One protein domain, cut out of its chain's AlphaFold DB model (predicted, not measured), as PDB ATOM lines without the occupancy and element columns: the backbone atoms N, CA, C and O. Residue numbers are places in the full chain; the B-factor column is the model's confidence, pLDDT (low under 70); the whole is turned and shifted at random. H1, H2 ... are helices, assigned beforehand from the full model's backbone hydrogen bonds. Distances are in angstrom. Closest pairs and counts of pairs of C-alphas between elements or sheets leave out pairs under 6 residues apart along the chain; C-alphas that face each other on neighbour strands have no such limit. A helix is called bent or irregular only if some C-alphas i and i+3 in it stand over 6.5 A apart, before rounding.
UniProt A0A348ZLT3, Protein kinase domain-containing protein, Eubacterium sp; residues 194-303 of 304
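Overview. This is residues 194 to 303 of the 304 residues of the protein "Protein kinase domain-containing protein" of Eubacterium sp (UniProt A0A348ZLT3). Two long helices, H3 and H5, lie side by side and run opposite ways, while a third, H2, meets H3 near one end and opens away from it as a V. At the open end of the V sit the short H1 and H4, touching each other. The printed part has 110 residues with five named helices, H1 to H5 in that order, and no named strand; its class is all helix. It is loose, with a radius of gyration of the C-alphas of 16.5 A and spans of 49 by 34 by 19 A.

Along the chain. Find C-alpha 194 at (24.079, 84.627, 39.712), where H1, residues 194 to 199, begins. H2, residues 208 to 230, runs 33.0 A, and H3, residues 236 to 258, runs 32.8 A. H4, residues 260 to 267, is irregular: C-alphas 261 and 264 are 8.5 A apart. H5, residues 275 to 301, runs 38.7 A to C-alpha 301 at (34.570, 95.918, 6.592).

Arrangement. Look first at C-alphas 199 and 260, 5.1 A apart, the closest of H1 and H4, which touch about perpendicular at 79 degrees. H1 and H2 are apart. H2 and H3 form a helical hairpin at a steep tilt of 39 degrees; H2 touches with residues 226 to 230 alone, closest at the C-alphas of Ala 229 and Val 243, 5.0 A. H3 touches H5 at a shallow tilt of 13 degrees, closest at the C-alphas of Pro 253 and Cys 286, 4.2 A. H4 and H5 only just touch, with 3 pairs of C-alphas within 8 A, closest at Ser 264 and Arg 282, 6.6 A. Every O i to N i+4 pair is within hydrogen-bond range in H1, H2 and H5; in H3 18 of 19 are, in H4 2 of 4.

Size, cuts and confidence. The C-alphas farthest apart are those of Asn 235 and Lys 273, 50.9 A. The printed part has no cut and no long link. Look for pLDDT under 70 at residues 206, 265, 267 to 275 and 301 to 303.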
ATOM      1  N   LYS A 194      24.752  85.930  39.607       70.00
ATOM      2  CA  LYS A 194      24.079  84.627  39.712       70.00
ATOM      3  C   LYS A 194      22.615  84.660  39.231       70.00
ATOM      4  O   LYS A 194      22.181  83.677  38.631       70.00
ATOM      5  N   SER A 195      21.864  85.752  39.435       73.81
ATOM      6  CA  SER A 195      20.526  85.911  38.824       73.81
ATOM      7  C   SER A 195      20.643  86.058  37.313       73.81
ATOM      8  O   SER A 195      19.934  85.376  36.575       73.81
ATOM      9  N   PHE A 196      21.618  86.843  36.844       78.44
ATOM     10  CA  PHE A 196      21.881  86.970  35.413       78.44
ATOM     11  C   PHE A 196      22.194  85.612  34.769       78.44
ATOM     12  O   PHE A 196      21.559  85.256  33.781       78.44
ATOM     13  N   ILE A 197      23.076  84.798  35.357       80.69
ATOM     14  CA  ILE A 197      23.412  83.461  34.836       80.69
ATOM     15  C   ILE A 197      22.160  82.586  34.709       80.69
ATOM     16  O   ILE A 197      22.000  81.906  33.703       80.69
ATOM     17  N   ARG A 198      21.222  82.647  35.664       79.88
ATOM     18  CA  ARG A 198      19.966  81.880  35.580       79.88
ATOM     19  C   ARG A 198      19.080  82.283  34.404       79.88
ATOM     20  O   ARG A 198      18.269  81.473  33.979       79.88
ATOM     21  N   THR A 199      19.224  83.487  33.854       83.38
ATOM     22  CA  THR A 199      18.482  83.888  32.646       83.38
ATOM     23  C   THR A 199      19.078  83.309  31.359       83.38
ATOM     24  O   THR A 199      18.371  83.215  30.352       83.38
ATOM     25  N   VAL A 200      20.345  82.883  31.381       86.94
ATOM     26  CA  VAL A 200      21.053  82.367  30.204       86.94
ATOM     27  C   VAL A 200      20.493  80.988  29.822       86.94
ATOM     28  O   VAL A 200      20.316  80.124  30.690       86.94
ATOM     29  N   PRO A 201      20.196  80.742  28.533       86.50
ATOM     30  CA  PRO A 201      19.742  79.438  28.057       86.50
ATOM     31  C   PRO A 201      20.692  78.314  28.479       86.50
ATOM     32  O   PRO A 201      21.907  78.456  28.371       86.50
ATOM     33  N   GLY A 202      20.127  77.219  28.997       84.25
ATOM     34  CA  GLY A 202      20.874  76.082  29.549       84.25
ATOM     35  C   GLY A 202      21.231  76.197  31.041       84.25
ATOM     36  O   GLY A 202      21.291  75.182  31.732       84.25
ATOM     37  N   PHE A 203      21.319  77.416  31.587       84.06
ATOM     38  CA  PHE A 203      21.527  77.670  33.024       84.06
ATOM     39  C   PHE A 203      20.233  77.946  33.810       84.06
ATOM     40  O   PHE A 203      20.264  78.047  35.038       84.06
ATOM     41  N   ARG A 204      19.089  78.021  33.116       79.56
ATOM     42  CA  ARG A 204      17.742  78.134  33.715       79.56
ATOM     43  C   ARG A 204      17.350  76.918  34.546       79.56
ATOM     44  O   ARG A 204      16.639  77.039  35.534       79.56
ATOM     45  N   SER A 205      17.802  75.735  34.132       72.38
ATOM     46  CA  SER A 205      17.530  74.489  34.847       72.38
ATOM     47  C   SER A 205      18.516  74.311  35.996       72.38
ATOM     48  O   SER A 205      19.699  74.621  35.861       72.38
ATOM     49  N   ASN A 206      18.068  73.743  37.119       69.75
ATOM     50  CA  ASN A 206      18.976  73.439  38.224       69.75
ATOM     51  C   ASN A 206      19.810  72.156  38.012       69.75
ATOM     52  O   ASN A 206      20.689  71.860  38.816       69.75
ATOM     53  N   ASN A 207      19.581  71.426  36.916       80.06
ATOM     54  CA  ASN A 207      20.270  70.179  36.592       80.06
ATOM     55  C   ASN A 207      21.760  70.413  36.256       80.06
ATOM     56  O   ASN A 207      22.092  71.166  35.340       80.06
ATOM     57  N   VAL A 208      22.654  69.742  36.988       83.25
ATOM     58  CA  VAL A 208      24.115  69.892  36.856       83.25
ATOM     59  C   VAL A 208      24.625  69.409  35.495       83.25
ATOM     60  O   VAL A 208      25.431  70.099  34.877       83.25
ATOM     61  N   VAL A 209      24.107  68.291  34.981       85.69
ATOM     62  CA  VAL A 209      24.486  67.751  33.665       85.69
ATOM     63  C   VAL A 209      24.127  68.742  32.558       85.69
ATOM     64  O   VAL A 209      24.967  69.056  31.718       85.69
ATOM     65  N   LYS A 210      22.917  69.321  32.602       83.19
ATOM     66  CA  LYS A 210      22.510  70.366  31.645       83.19
ATOM     67  C   LYS A 210      23.454  71.568  31.693       83.19
ATOM     68  O   LYS A 210      23.826  72.070  30.636       83.19
ATOM     69  N   LYS A 211      23.884  71.998  32.885       89.69
ATOM     70  CA  LYS A 211      24.845  73.104  33.042       89.69
ATOM     71  C   LYS A 211      26.212  72.765  32.438       89.69
ATOM     72  O   LYS A 211      26.756  73.597  31.722       89.69
ATOM     73  N   ILE A 212      26.737  71.558  32.662       91.44
ATOM     74  CA  ILE A 212      28.021  71.116  32.085       91.44
ATOM     75  C   ILE A 212      27.951  71.098  30.555       91.44
ATOM     76  O   ILE A 212      28.790  71.710  29.899       91.44
ATOM     77  N   ILE A 213      26.917  70.466  29.989       92.56
ATOM     78  CA  ILE A 213      26.698  70.425  28.534       92.56
ATOM     79  C   ILE A 213      26.619  71.846  27.969       92.56
ATOM     80  O   ILE A 213      27.247  72.160  26.963       92.56
ATOM     81  N   THR A 214      25.888  72.724  28.654       91.12
ATOM     82  CA  THR A 214      25.743  74.128  28.267       91.12
ATOM     83  C   THR A 214      27.096  74.844  28.230       91.12
ATOM     84  O   THR A 214      27.392  75.508  27.241       91.12
ATOM     85  N   ILE A 215      27.943  74.679  29.255       93.69
ATOM     86  CA  ILE A 215      29.298  75.259  29.288       93.69
ATOM     87  C   ILE A 215      30.118  74.785  28.085       93.69
ATOM     88  O   ILE A 215      30.696  75.614  27.389       93.69
ATOM     89  N   ILE A 216      30.121  73.477  27.803       94.94
ATOM     90  CA  ILE A 216      30.864  72.899  26.673       94.94
ATOM     91  C   ILE A 216      30.408  73.520  25.348       94.94
ATOM     92  O   ILE A 216      31.245  73.942  24.550       94.94
ATOM     93  N   ILE A 217      29.092  73.629  25.133       92.94
ATOM     94  CA  ILE A 217      28.524  74.225  23.917       92.94
ATOM     95  C   ILE A 217      28.960  75.687  23.775       92.94
ATOM     96  O   ILE A 217      29.462  76.062  22.719       92.94
ATOM     97  N   TYR A 218      28.821  76.511  24.822       91.94
ATOM     98  CA  TYR A 218      29.241  77.915  24.753       91.94
ATOM     99  C   TYR A 218      30.752  78.059  24.533       91.94
ATOM    100  O   TYR A 218      31.162  78.906  23.743       91.94
ATOM    101  N   CYS A 219      31.585  77.223  25.162       93.38
ATOM    102  CA  CYS A 219      33.031  77.219  24.934       93.38
ATOM    103  C   CYS A 219      33.382  76.875  23.481       93.38
ATOM    104  O   CYS A 219      34.212  77.555  22.881       93.38
ATOM    105  N   LEU A 220      32.732  75.865  22.897       93.06
ATOM    106  CA  LEU A 220      32.956  75.465  21.507       93.06
ATOM    107  C   LEU A 220      32.514  76.560  20.531       93.06
ATOM    108  O   LEU A 220      33.254  76.903  19.614       93.06
ATOM    109  N   VAL A 221      31.346  77.158  20.773       88.50
ATOM    110  CA  VAL A 221      30.829  78.307  20.017       88.50
ATOM    111  C   VAL A 221      31.823  79.471  20.055       88.50
ATOM    112  O   VAL A 221      32.191  79.999  19.009       88.50
ATOM    113  N   ILE A 222      32.311  79.840  21.243       89.06
ATOM    114  CA  ILE A 222      33.306  80.908  21.405       89.06
ATOM    115  C   ILE A 222      34.596  80.571  20.650       89.06
ATOM    116  O   ILE A 222      35.113  81.438  19.950       89.06
ATOM    117  N   LEU A 223      35.093  79.335  20.747       88.75
ATOM    118  CA  LEU A 223      36.334  78.904  20.099       88.75
ATOM    119  C   LEU A 223      36.237  78.956  18.569       88.75
ATOM    120  O   LEU A 223      37.112  79.536  17.925       88.75
ATOM    121  N   VAL A 224      35.159  78.412  17.995       86.69
ATOM    122  CA  VAL A 224      34.912  78.443  16.545       86.69
ATOM    123  C   VAL A 224      34.844  79.888  16.053       86.69
ATOM    124  O   VAL A 224      35.532  80.247  15.099       86.69
ATOM    125  N   PHE A 225      34.080  80.739  16.742       81.12
ATOM    126  CA  PHE A 225      33.882  82.125  16.323       81.12
ATOM    127  C   PHE A 225      35.108  83.025  16.542       81.12
ATOM    128  O   PHE A 225      35.377  83.896  15.713       81.12
ATOM    129  N   THR A 226      35.903  82.789  17.591       82.69
ATOM    130  CA  THR A 226      37.200  83.472  17.760       82.69
ATOM    131  C   THR A 226      38.132  83.108  16.605       82.69
ATOM    132  O   THR A 226      38.756  83.985  16.010       82.69
ATOM    133  N   GLY A 227      38.193  81.818  16.251       82.44
ATOM    134  CA  GLY A 227      39.028  81.316  15.161       82.44
ATOM    135  C   GLY A 227      38.691  81.957  13.816       82.44
ATOM    136  O   GLY A 227      39.597  82.398  13.113       82.44
ATOM    137  N   THR A 228      37.401  82.083  13.482       76.06
ATOM    138  CA  THR A 228      36.964  82.756  12.246       76.06
ATOM    139  C   THR A 228      37.277  84.248  12.255       76.06
ATOM    140  O   THR A 228      37.716  84.790  11.245       76.06
ATOM    141  N   ALA A 229      37.097  84.925  13.390       73.25
ATOM    142  CA  ALA A 229      37.320  86.365  13.473       73.25
ATOM    143  C   ALA A 229      38.814  86.745  13.389       73.25
ATOM    144  O   ALA A 229      39.159  87.779  12.815       73.25
ATOM    145  N   LEU A 230      39.720  85.877  13.858       76.12
ATOM    146  CA  LEU A 230      41.173  86.062  13.737       76.12
ATOM    147  C   LEU A 230      41.709  85.922  12.300       76.12
ATOM    148  O   LEU A 230      42.827  86.368  12.023       76.12
ATOM    149  N   GLN A 231      40.927  85.343  11.382       77.31
ATOM    150  CA  GLN A 231      41.268  85.277   9.955       77.31
ATOM    151  C   GLN A 231      41.056  86.616   9.226       77.31
ATOM    152  O   GLN A 231      41.389  86.727   8.045       77.31
ATOM    153  N   ALA A 232      40.534  87.640   9.912       71.94
ATOM    154  CA  ALA A 232      40.395  88.977   9.354       71.94
ATOM    155  C   ALA A 232      41.750  89.530   8.874       71.94
ATOM    156  O   ALA A 232      42.784  89.391   9.535       71.94
ATOM    157  N   LYS A 233      41.743  90.165   7.700       74.06
ATOM    158  CA  LYS A 233      42.897  90.903   7.171       74.06
ATOM    159  C   LYS A 233      43.060  92.214   7.946       74.06
ATOM    160  O   LYS A 233      42.069  92.773   8.399       74.06
ATOM    161  N   GLY A 234      44.292  92.702   8.074       80.44
ATOM    162  CA  GLY A 234      44.590  93.967   8.753       80.44
ATOM    163  C   GLY A 234      45.638  93.831   9.854       80.44
ATOM    164  O   GLY A 234      46.219  92.758  10.066       80.44
ATOM    165  N   ASN A 235      45.899  94.946  10.536       85.19
ATOM    166  CA  ASN A 235      46.819  94.980  11.668       85.19
ATOM    167  C   ASN A 235      46.181  94.312  12.909       85.19
ATOM    168  O   ASN A 235      45.032  93.867  12.893       85.19
ATOM    169  N   VAL A 236      46.931  94.208  14.008       85.38
ATOM    170  CA  VAL A 236      46.436  93.566  15.241       85.38
ATOM    171  C   VAL A 236      45.197  94.275  15.803       85.38
ATOM    172  O   VAL A 236      44.285  93.603  16.280       85.38
ATOM    173  N   ALA A 237      45.128  95.605  15.717       84.38
ATOM    174  CA  ALA A 237      43.981  96.369  16.199       84.38
ATOM    175  C   ALA A 237      42.722  96.092  15.361       84.38
ATOM    176  O   ALA A 237      41.655  95.879  15.934       84.38
ATOM    177  N   ASP A 238      42.855  95.993  14.037       81.25
ATOM    178  CA  ASP A 238      41.747  95.682  13.125       81.25
ATOM    179  C   ASP A 238      41.187  94.278  13.391       81.25
ATOM    180  O   ASP A 238      39.972  94.077  13.416       81.25
ATOM    181  N   LYS A 239      42.069  93.308  13.675       83.12
ATOM    182  CA  LYS A 239      41.674  91.944  14.063       83.12
ATOM    183  C   LYS A 239      40.965  91.899  15.415       83.12
ATOM    184  O   LYS A 239      40.012  91.150  15.585       83.12
ATOM    185  N   ILE A 240      41.409  92.683  16.394       85.38
ATOM    186  CA  ILE A 240      40.729  92.759  17.696       85.38
ATOM    187  C   ILE A 240      39.351  93.410  17.528       85.38
ATOM    188  O   ILE A 240      38.358  92.913  18.063       85.38
ATOM    189  N   LEU A 241      39.272  94.495  16.757       85.06
ATOM    190  CA  LEU A 241      38.021  95.191  16.488       85.06
ATOM    191  C   LEU A 241      37.026  94.295  15.737       85.06
ATOM    192  O   LEU A 241      35.850  94.266  16.101       85.06
ATOM    193  N   SER A 242      37.481  93.524  14.744       80.38
ATOM    194  CA  SER A 242      36.624  92.594  14.000       80.38
ATOM    195  C   SER A 242      36.043  91.506  14.905       80.38
ATOM    196  O   SER A 242      34.848  91.226  14.824       80.38
ATOM    197  N   VAL A 243      36.843  90.959  15.828       85.75
ATOM    198  CA  VAL A 243      36.392  89.996  16.844       85.75
ATOM    199  C   VAL A 243      35.299  90.608  17.722       85.75
ATOM    200  O   VAL A 243      34.242  90.003  17.896       85.75
ATOM    201  N   ILE A 244      35.508  91.824  18.237       88.19
ATOM    202  CA  ILE A 244      34.530  92.508  19.099       88.19
ATOM    203  C   ILE A 244      33.215  92.764  18.351       88.19
ATOM    204  O   ILE A 244      32.143  92.427  18.860       88.19
ATOM    205  N   LEU A 245      33.278  93.333  17.143       86.69
ATOM    206  CA  LEU A 245      32.089  93.639  16.340       86.69
ATOM    207  C   LEU A 245      31.318  92.374  15.957       86.69
ATOM    208  O   LEU A 245      30.088  92.365  15.982       86.69
ATOM    209  N   PHE A 246      32.029  91.291  15.661       85.94
ATOM    210  CA  PHE A 246      31.423  90.006  15.348       85.94
ATOM    211  C   PHE A 246      30.712  89.391  16.565       85.94
ATOM    212  O   PHE A 246      29.585  88.904  16.451       85.94
ATOM    213  N   TYR A 247      31.305  89.489  17.759       89.69
ATOM    214  CA  TYR A 247      30.640  89.079  18.998       89.69
ATOM    215  C   TYR A 247      29.388  89.904  19.293       89.69
ATOM    216  O   TYR A 247      28.359  89.340  19.662       89.69
ATOM    217  N   ILE A 248      29.443  91.219  19.085       89.50
ATOM    218  CA  ILE A 248      28.277  92.103  19.194       89.50
ATOM    219  C   ILE A 248      27.168  91.648  18.235       89.50
ATOM    220  O   ILE A 248      26.011  91.529  18.646       89.50
ATOM    221  N   TRP A 249      27.527  91.332  16.989       88.88
ATOM    222  CA  TRP A 249      26.598  90.915  15.940       88.88
ATOM    223  C   TRP A 249      25.882  89.592  16.240       88.88
ATOM    224  O   TRP A 249      24.697  89.464  15.943       88.88
ATOM    225  N   ILE A 250      26.548  88.632  16.887       88.81
ATOM    226  CA  ILE A 250      25.931  87.351  17.269       88.81
ATOM    227  C   ILE A 250      25.181  87.450  18.601       88.81
ATOM    228  O   ILE A 250      24.024  87.034  18.710       88.81
ATOM    229  N   PHE A 251      25.838  87.959  19.646       90.38
ATOM    230  CA  PHE A 251      25.346  87.800  21.014       90.38
ATOM    231  C   PHE A 251      24.264  88.808  21.391       90.38
ATOM    232  O   PHE A 251      23.392  88.451  22.182       90.38
ATOM    233  N   ILE A 252      24.260  90.029  20.837       90.81
ATOM    234  CA  ILE A 252      23.214  91.011  21.163       90.81
ATOM    235  C   ILE A 252      21.840  90.561  20.634       90.81
ATOM    236  O   ILE A 252      20.911  90.478  21.444       90.81
ATOM    237  N   PRO A 253      21.673  90.197  19.345       92.38
ATOM    238  CA  PRO A 253      20.386  89.703  18.849       92.38
ATOM    239  C   PRO A 253      19.927  88.441  19.581       92.38
ATOM    240  O   PRO A 253      18.774  88.345  20.010       92.38
ATOM    241  N   TYR A 254      20.854  87.508  19.820       92.00
ATOM    242  CA  TYR A 254      20.581  86.296  20.587       92.00
ATOM    243  C   TYR A 254      20.101  86.595  22.016       92.00
ATOM    244  O   TYR A 254      19.144  85.979  22.493       92.00
ATOM    245  N   ALA A 255      20.718  87.566  22.698       90.38
ATOM    246  CA  ALA A 255      20.327  87.971  24.045       90.38
ATOM    247  C   ALA A 255      18.899  88.531  24.096       90.38
ATOM    248  O   ALA A 255      18.165  88.210  25.036       90.38
ATOM    249  N   PHE A 256      18.478  89.299  23.085       90.56
ATOM    250  CA  PHE A 256      17.097  89.776  22.963       90.56
ATOM    251  C   PHE A 256      16.109  88.641  22.718       90.56
ATOM    252  O   PHE A 256      15.112  88.535  23.435       90.56
ATOM    253  N   LEU A 257      16.406  87.768  21.753       90.38
ATOM    254  CA  LEU A 257      15.541  86.640  21.408       90.38
ATOM    255  C   LEU A 257      15.303  85.730  22.618       90.38
ATOM    256  O   LEU A 257      14.171  85.355  22.927       90.38
ATOM    257  N   MET A 258      16.380  85.424  23.343       88.88
ATOM    258  CA  MET A 258      16.323  84.549  24.505       88.88
ATOM    259  C   MET A 258      15.917  85.280  25.785       88.88
ATOM    260  O   MET A 258      15.701  84.612  26.792       88.88
ATOM    261  N   ASN A 259      15.759  86.605  25.774       86.56
ATOM    262  CA  ASN A 259      15.487  87.421  26.958       86.56
ATOM    263  C   ASN A 259      16.503  87.193  28.095       86.56
ATOM    264  O   ASN A 259      16.153  86.998  29.262       86.56
ATOM    265  N   ILE A 260      17.789  87.175  27.743       87.31
ATOM    266  CA  ILE A 260      18.875  87.130  28.726       87.31
ATOM    267  C   ILE A 260      18.789  88.395  29.593       87.31
ATOM    268  O   ILE A 260      18.423  89.461  29.118       87.31
ATOM    269  N   GLY A 261      19.058  88.284  30.889       80.44
ATOM    270  CA  GLY A 261      19.006  89.376  31.862       80.44
ATOM    271  C   GLY A 261      17.615  89.957  32.129       80.44
ATOM    272  O   GLY A 261      17.534  90.994  32.801       80.44
ATOM    273  N   ASN A 262      16.549  89.320  31.625       78.06
ATOM    274  CA  ASN A 262      15.191  89.868  31.578       78.06
ATOM    275  C   ASN A 262      15.158  91.238  30.871       78.06
ATOM    276  O   ASN A 262      14.522  92.186  31.327       78.06
ATOM    277  N   ILE A 263      15.925  91.368  29.783       77.75
ATOM    278  CA  ILE A 263      16.073  92.608  29.018       77.75
ATOM    279  C   ILE A 263      14.728  93.095  28.457       77.75
ATOM    280  O   ILE A 263      14.470  94.297  28.494       77.75
ATOM    281  N   SER A 264      13.849  92.197  27.992       71.88
ATOM    282  CA  SER A 264      12.573  92.594  27.381       71.88
ATOM    283  C   SER A 264      11.649  93.295  28.378       71.88
ATOM    284  O   SER A 264      11.105  94.348  28.056       71.88
ATOM    285  N   SER A 265      11.548  92.779  29.608       67.25
ATOM    286  CA  SER A 265      10.720  93.373  30.665       67.25
ATOM    287  C   SER A 265      11.328  94.631  31.292       67.25
ATOM    288  O   SER A 265      10.603  95.445  31.858       67.25
ATOM    289  N   LYS A 266      12.652  94.820  31.194       71.00
ATOM    290  CA  LYS A 266      13.339  96.030  31.681       71.00
ATOM    291  C   LYS A 266      13.267  97.199  30.703       71.00
ATOM    292  O   LYS A 266      13.087  98.332  31.137       71.00
ATOM    293  N   LEU A 267      13.452  96.939  29.408       66.31
ATOM    294  CA  LEU A 267      13.449  97.980  28.371       66.31
ATOM    295  C   LEU A 267      12.047  98.483  28.068       66.31
ATOM    296  O   LEU A 267      11.837  99.673  27.855       66.31
ATOM    297  N   ILE A 268      11.091  97.566  28.039       62.34
ATOM    298  CA  ILE A 268       9.709  97.861  27.727       62.34
ATOM    299  C   ILE A 268       8.970  97.496  29.007       62.34
ATOM    300  O   ILE A 268       8.763  96.316  29.273       62.34
ATOM    301  N   ARG A 269       8.605  98.493  29.830       52.97
ATOM    302  CA  ARG A 269       7.705  98.336  30.996       52.97
ATOM    303  C   ARG A 269       6.289  97.916  30.547       52.97
ATOM    304  O   ARG A 269       5.296  98.516  30.939       52.97
ATOM    305  N   ALA A 270       6.180  96.956  29.638       48.94
ATOM    306  CA  ALA A 270       4.931  96.459  29.108       48.94
ATOM    307  C   ALA A 270       4.439  95.319  29.990       48.94
ATOM    308  O   ALA A 270       5.096  94.285  30.123       48.94
ATOM    309  N   ASN A 271       3.228  95.485  30.515       52.34
ATOM    310  CA  ASN A 271       2.396  94.362  30.914       52.34
ATOM    311  C   ASN A 271       1.989  93.610  29.643       52.34
ATOM    312  O   ASN A 271       1.005  93.953  28.984       52.34
ATOM    313  N   TYR A 272       2.788  92.615  29.253       61.34
ATOM    314  CA  TYR A 272       2.441  91.714  28.160       61.34
ATOM    315  C   TYR A 272       1.129  91.003  28.506       61.34
ATOM    316  O   TYR A 272       1.073  90.236  29.464       61.34
ATOM    317  N   LYS A 273       0.068  91.246  27.726       51.12
ATOM    318  CA  LYS A 273      -1.238  90.597  27.939       51.12
ATOM    319  C   LYS A 273      -1.191  89.093  27.659       51.12
ATOM    320  O   LYS A 273      -1.986  88.342  28.207       51.12
ATOM    321  N   THR A 274      -0.277  88.649  26.793       65.56
ATOM    322  CA  THR A 274      -0.159  87.250  26.362       65.56
ATOM    323  C   THR A 274       1.298  86.846  26.131       65.56
ATOM    324  O   THR A 274       2.135  87.661  25.732       65.56
ATOM    325  N   LYS A 275       1.595  85.546  26.268       68.00
ATOM    326  CA  LYS A 275       2.914  84.963  25.945       68.00
ATOM    327  C   LYS A 275       3.317  85.191  24.479       68.00
ATOM    328  O   LYS A 275       4.499  85.310  24.173       68.00
ATOM    329  N   THR A 276       2.339  85.277  23.574       74.56
ATOM    330  CA  THR A 276       2.565  85.588  22.155       74.56
ATOM    331  C   THR A 276       3.042  87.025  21.958       74.56
ATOM    332  O   THR A 276       4.008  87.240  21.230       74.56
ATOM    333  N   SER A 277       2.441  87.999  22.653       75.00
ATOM    334  CA  SER A 277       2.878  89.401  22.581       75.00
ATOM    335  C   SER A 277       4.314  89.590  23.076       75.00
ATOM    336  O   SER A 277       5.085  90.331  22.470       75.00
ATOM    337  N   GLU A 278       4.709  88.855  24.116       79.06
ATOM    338  CA  GLU A 278       6.081  88.874  24.619       79.06
ATOM    339  C   GLU A 278       7.084  88.340  23.581       79.06
ATOM    340  O   GLU A 278       8.125  88.955  23.342       79.06
ATOM    341  N   TRP A 279       6.763  87.226  22.915       83.06
ATOM    342  CA  TRP A 279       7.606  86.653  21.861       83.06
ATOM    343  C   TRP A 279       7.776  87.578  20.657       83.06
ATOM    344  O   TRP A 279       8.896  87.733  20.171       83.06
ATOM    345  N   LEU A 280       6.700  88.221  20.197       87.38
ATOM    346  CA  LEU A 280       6.757  89.154  19.068       87.38
ATOM    347  C   LEU A 280       7.704  90.322  19.349       87.38
ATOM    348  O   LEU A 280       8.517  90.683  18.500       87.38
ATOM    349  N   VAL A 281       7.653  90.866  20.565       85.69
ATOM    350  CA  VAL A 281       8.545  91.949  20.983       85.69
ATOM    351  C   VAL A 281      10.004  91.491  21.021       85.69
ATOM    352  O   VAL A 281      10.881  92.197  20.523       85.69
ATOM    353  N   ARG A 282      10.285  90.294  21.549       89.81
ATOM    354  CA  ARG A 282      11.647  89.727  21.559       89.81
ATOM    355  C   ARG A 282      12.195  89.519  20.147       89.81
ATOM    356  O   ARG A 282      13.351  89.849  19.893       89.81
ATOM    357  N   ILE A 283      11.365  89.022  19.226       91.62
ATOM    358  CA  ILE A 283      11.729  88.853  17.812       91.62
ATOM    359  C   ILE A 283      12.013  90.214  17.169       91.62
ATOM    360  O   ILE A 283      13.050  90.370  16.532       91.62
ATOM    361  N   ALA A 284      11.152  91.212  17.381       90.75
ATOM    362  CA  ALA A 284      11.360  92.554  16.843       90.75
ATOM    363  C   ALA A 284      12.688  93.166  17.329       90.75
ATOM    364  O   ALA A 284      13.474  93.647  16.517       90.75
ATOM    365  N   LEU A 285      12.990  93.078  18.631       91.19
ATOM    366  CA  LEU A 285      14.257  93.564  19.196       91.19
ATOM    367  C   LEU A 285      15.477  92.803  18.652       91.19
ATOM    368  O   LEU A 285      16.510  93.412  18.363       91.19
ATOM    369  N   CYS A 286      15.360  91.486  18.471       93.44
ATOM    370  CA  CYS A 286      16.387  90.669  17.824       93.44
ATOM    371  C   CYS A 286      16.653  91.144  16.387       93.44
ATOM    372  O   CYS A 286      17.800  91.374  16.021       93.44
ATOM    373  N   VAL A 287      15.606  91.343  15.581       94.69
ATOM    374  CA  VAL A 287      15.736  91.797  14.185       94.69
ATOM    375  C   VAL A 287      16.343  93.199  14.116       94.69
ATOM    376  O   VAL A 287      17.289  93.419  13.365       94.69
ATOM    377  N   ILE A 288      15.861  94.137  14.937       93.06
ATOM    378  CA  ILE A 288      16.378  95.512  14.978       93.06
ATOM    379  C   ILE A 288      17.864  95.520  15.349       93.06
ATOM    380  O   ILE A 288      18.673  96.131  14.652       93.06
ATOM    381  N   SER A 289      18.244  94.818  16.421       92.62
ATOM    382  CA  SER A 289      19.648  94.758  16.852       92.62
ATOM    383  C   SER A 289      20.551  94.061  15.833       92.62
ATOM    384  O   SER A 289      21.682  94.501  15.635       92.62
ATOM    385  N   PHE A 290      20.049  93.041  15.132       94.25
ATOM    386  CA  PHE A 290      20.772  92.376  14.049       94.25
ATOM    387  C   PHE A 290      21.022  93.315  12.863       94.25
ATOM    388  O   PHE A 290      22.142  93.373  12.350       94.25
ATOM    389  N   ILE A 291      20.015  94.091  12.448       93.38
ATOM    390  CA  ILE A 291      20.147  95.075  11.362       93.38
ATOM    391  C   ILE A 291      21.171  96.148  11.744       93.38
ATOM    392  O   ILE A 291      22.093  96.407  10.974       93.38
ATOM    393  N   ILE A 292      21.062  96.719  12.949       91.56
ATOM    394  CA  ILE A 292      22.002  97.737  13.446       91.56
ATOM    395  C   ILE A 292      23.432  97.189  13.450       91.56
ATOM    396  O   ILE A 292      24.337  97.819  12.905       91.56
ATOM    397  N   ALA A 293      23.638  95.998  14.016       89.62
ATOM    398  CA  ALA A 293      24.958  95.384  14.062       89.62
ATOM    399  C   ALA A 293      25.503  95.073  12.654       89.62
ATOM    400  O   ALA A 293      26.698  95.241  12.422       89.62
ATOM    401  N   SER A 294      24.647  94.675  11.705       88.81
ATOM    402  CA  SER A 294      25.041  94.399  10.313       88.81
ATOM    403  C   SER A 294      25.492  95.662   9.578       88.81
ATOM    404  O   SER A 294      26.499  95.635   8.874       88.81
ATOM    405  N   VAL A 295      24.790  96.784   9.772       89.94
ATOM    406  CA  VAL A 295      25.168  98.087   9.196       89.94
ATOM    407  C   VAL A 295      26.517  98.551   9.743       89.94
ATOM    408  O   VAL A 295      27.379  98.974   8.972       89.94
ATOM    409  N   ILE A 296      26.730  98.424  11.058       86.94
ATOM    410  CA  ILE A 296      28.011  98.760  11.694       86.94
ATOM    411  C   ILE A 296      29.127  97.886  11.115       86.94
ATOM    412  O   ILE A 296      30.138  98.412  10.657       86.94
ATOM    413  N   LEU A 297      28.937  96.564  11.076       83.44
ATOM    414  CA  LEU A 297      29.938  95.635  10.550       83.44
ATOM    415  C   LEU A 297      30.288  95.947   9.085       83.44
ATOM    416  O   LEU A 297      31.466  95.989   8.737       83.44
ATOM    417  N   GLY A 298      29.283  96.237   8.252       82.62
ATOM    418  CA  GLY A 298      29.466  96.605   6.848       82.62
ATOM    419  C   GLY A 298      30.264  97.898   6.655       82.62
ATOM    420  O   GLY A 298      31.133  97.954   5.790       82.62
ATOM    421  N   PHE A 299      30.041  98.914   7.495       83.31
ATOM    422  CA  PHE A 299      30.804 100.165   7.445       83.31
ATOM    423  C   PHE A 299      32.290  99.971   7.785       83.31
ATOM    424  O   PHE A 299      33.149 100.633   7.205       83.31
ATOM    425  N   PHE A 300      32.603  99.065   8.716       76.69
ATOM    426  CA  PHE A 300      33.985  98.777   9.108       76.69
ATOM    427  C   PHE A 300      34.692  97.821   8.142       76.69
ATOM    428  O   PHE A 300      35.874  98.013   7.869       76.69
ATOM    429  N   MET A 301      33.989  96.832   7.583       68.94
ATOM    430  CA  MET A 301      34.570  95.918   6.592       68.94
ATOM    431  C   MET A 301      34.718  96.549   5.201       68.94
ATOM    432  O   MET A 301      35.631  96.177   4.475       68.94
ATOM    433  N   GLY A 302      33.870  97.515   4.832       63.75
ATOM    434  CA  GLY A 302      33.927  98.208   3.538       63.75
ATOM    435  C   GLY A 302      34.988  99.312   3.425       63.75
ATOM    436  O   GLY A 302      35.060  99.972   2.394       63.75
ATOM    437  N   LYS A 303      35.788  99.550   4.475       57.78
ATOM    438  CA  LYS A 303      36.879 100.543   4.491       57.78
ATOM    439  C   LYS A 303      38.249  99.990   4.063       57.78
ATOM    440  O   LYS A 303      39.234 100.720   4.160       57.78
TER     441      LYS A 303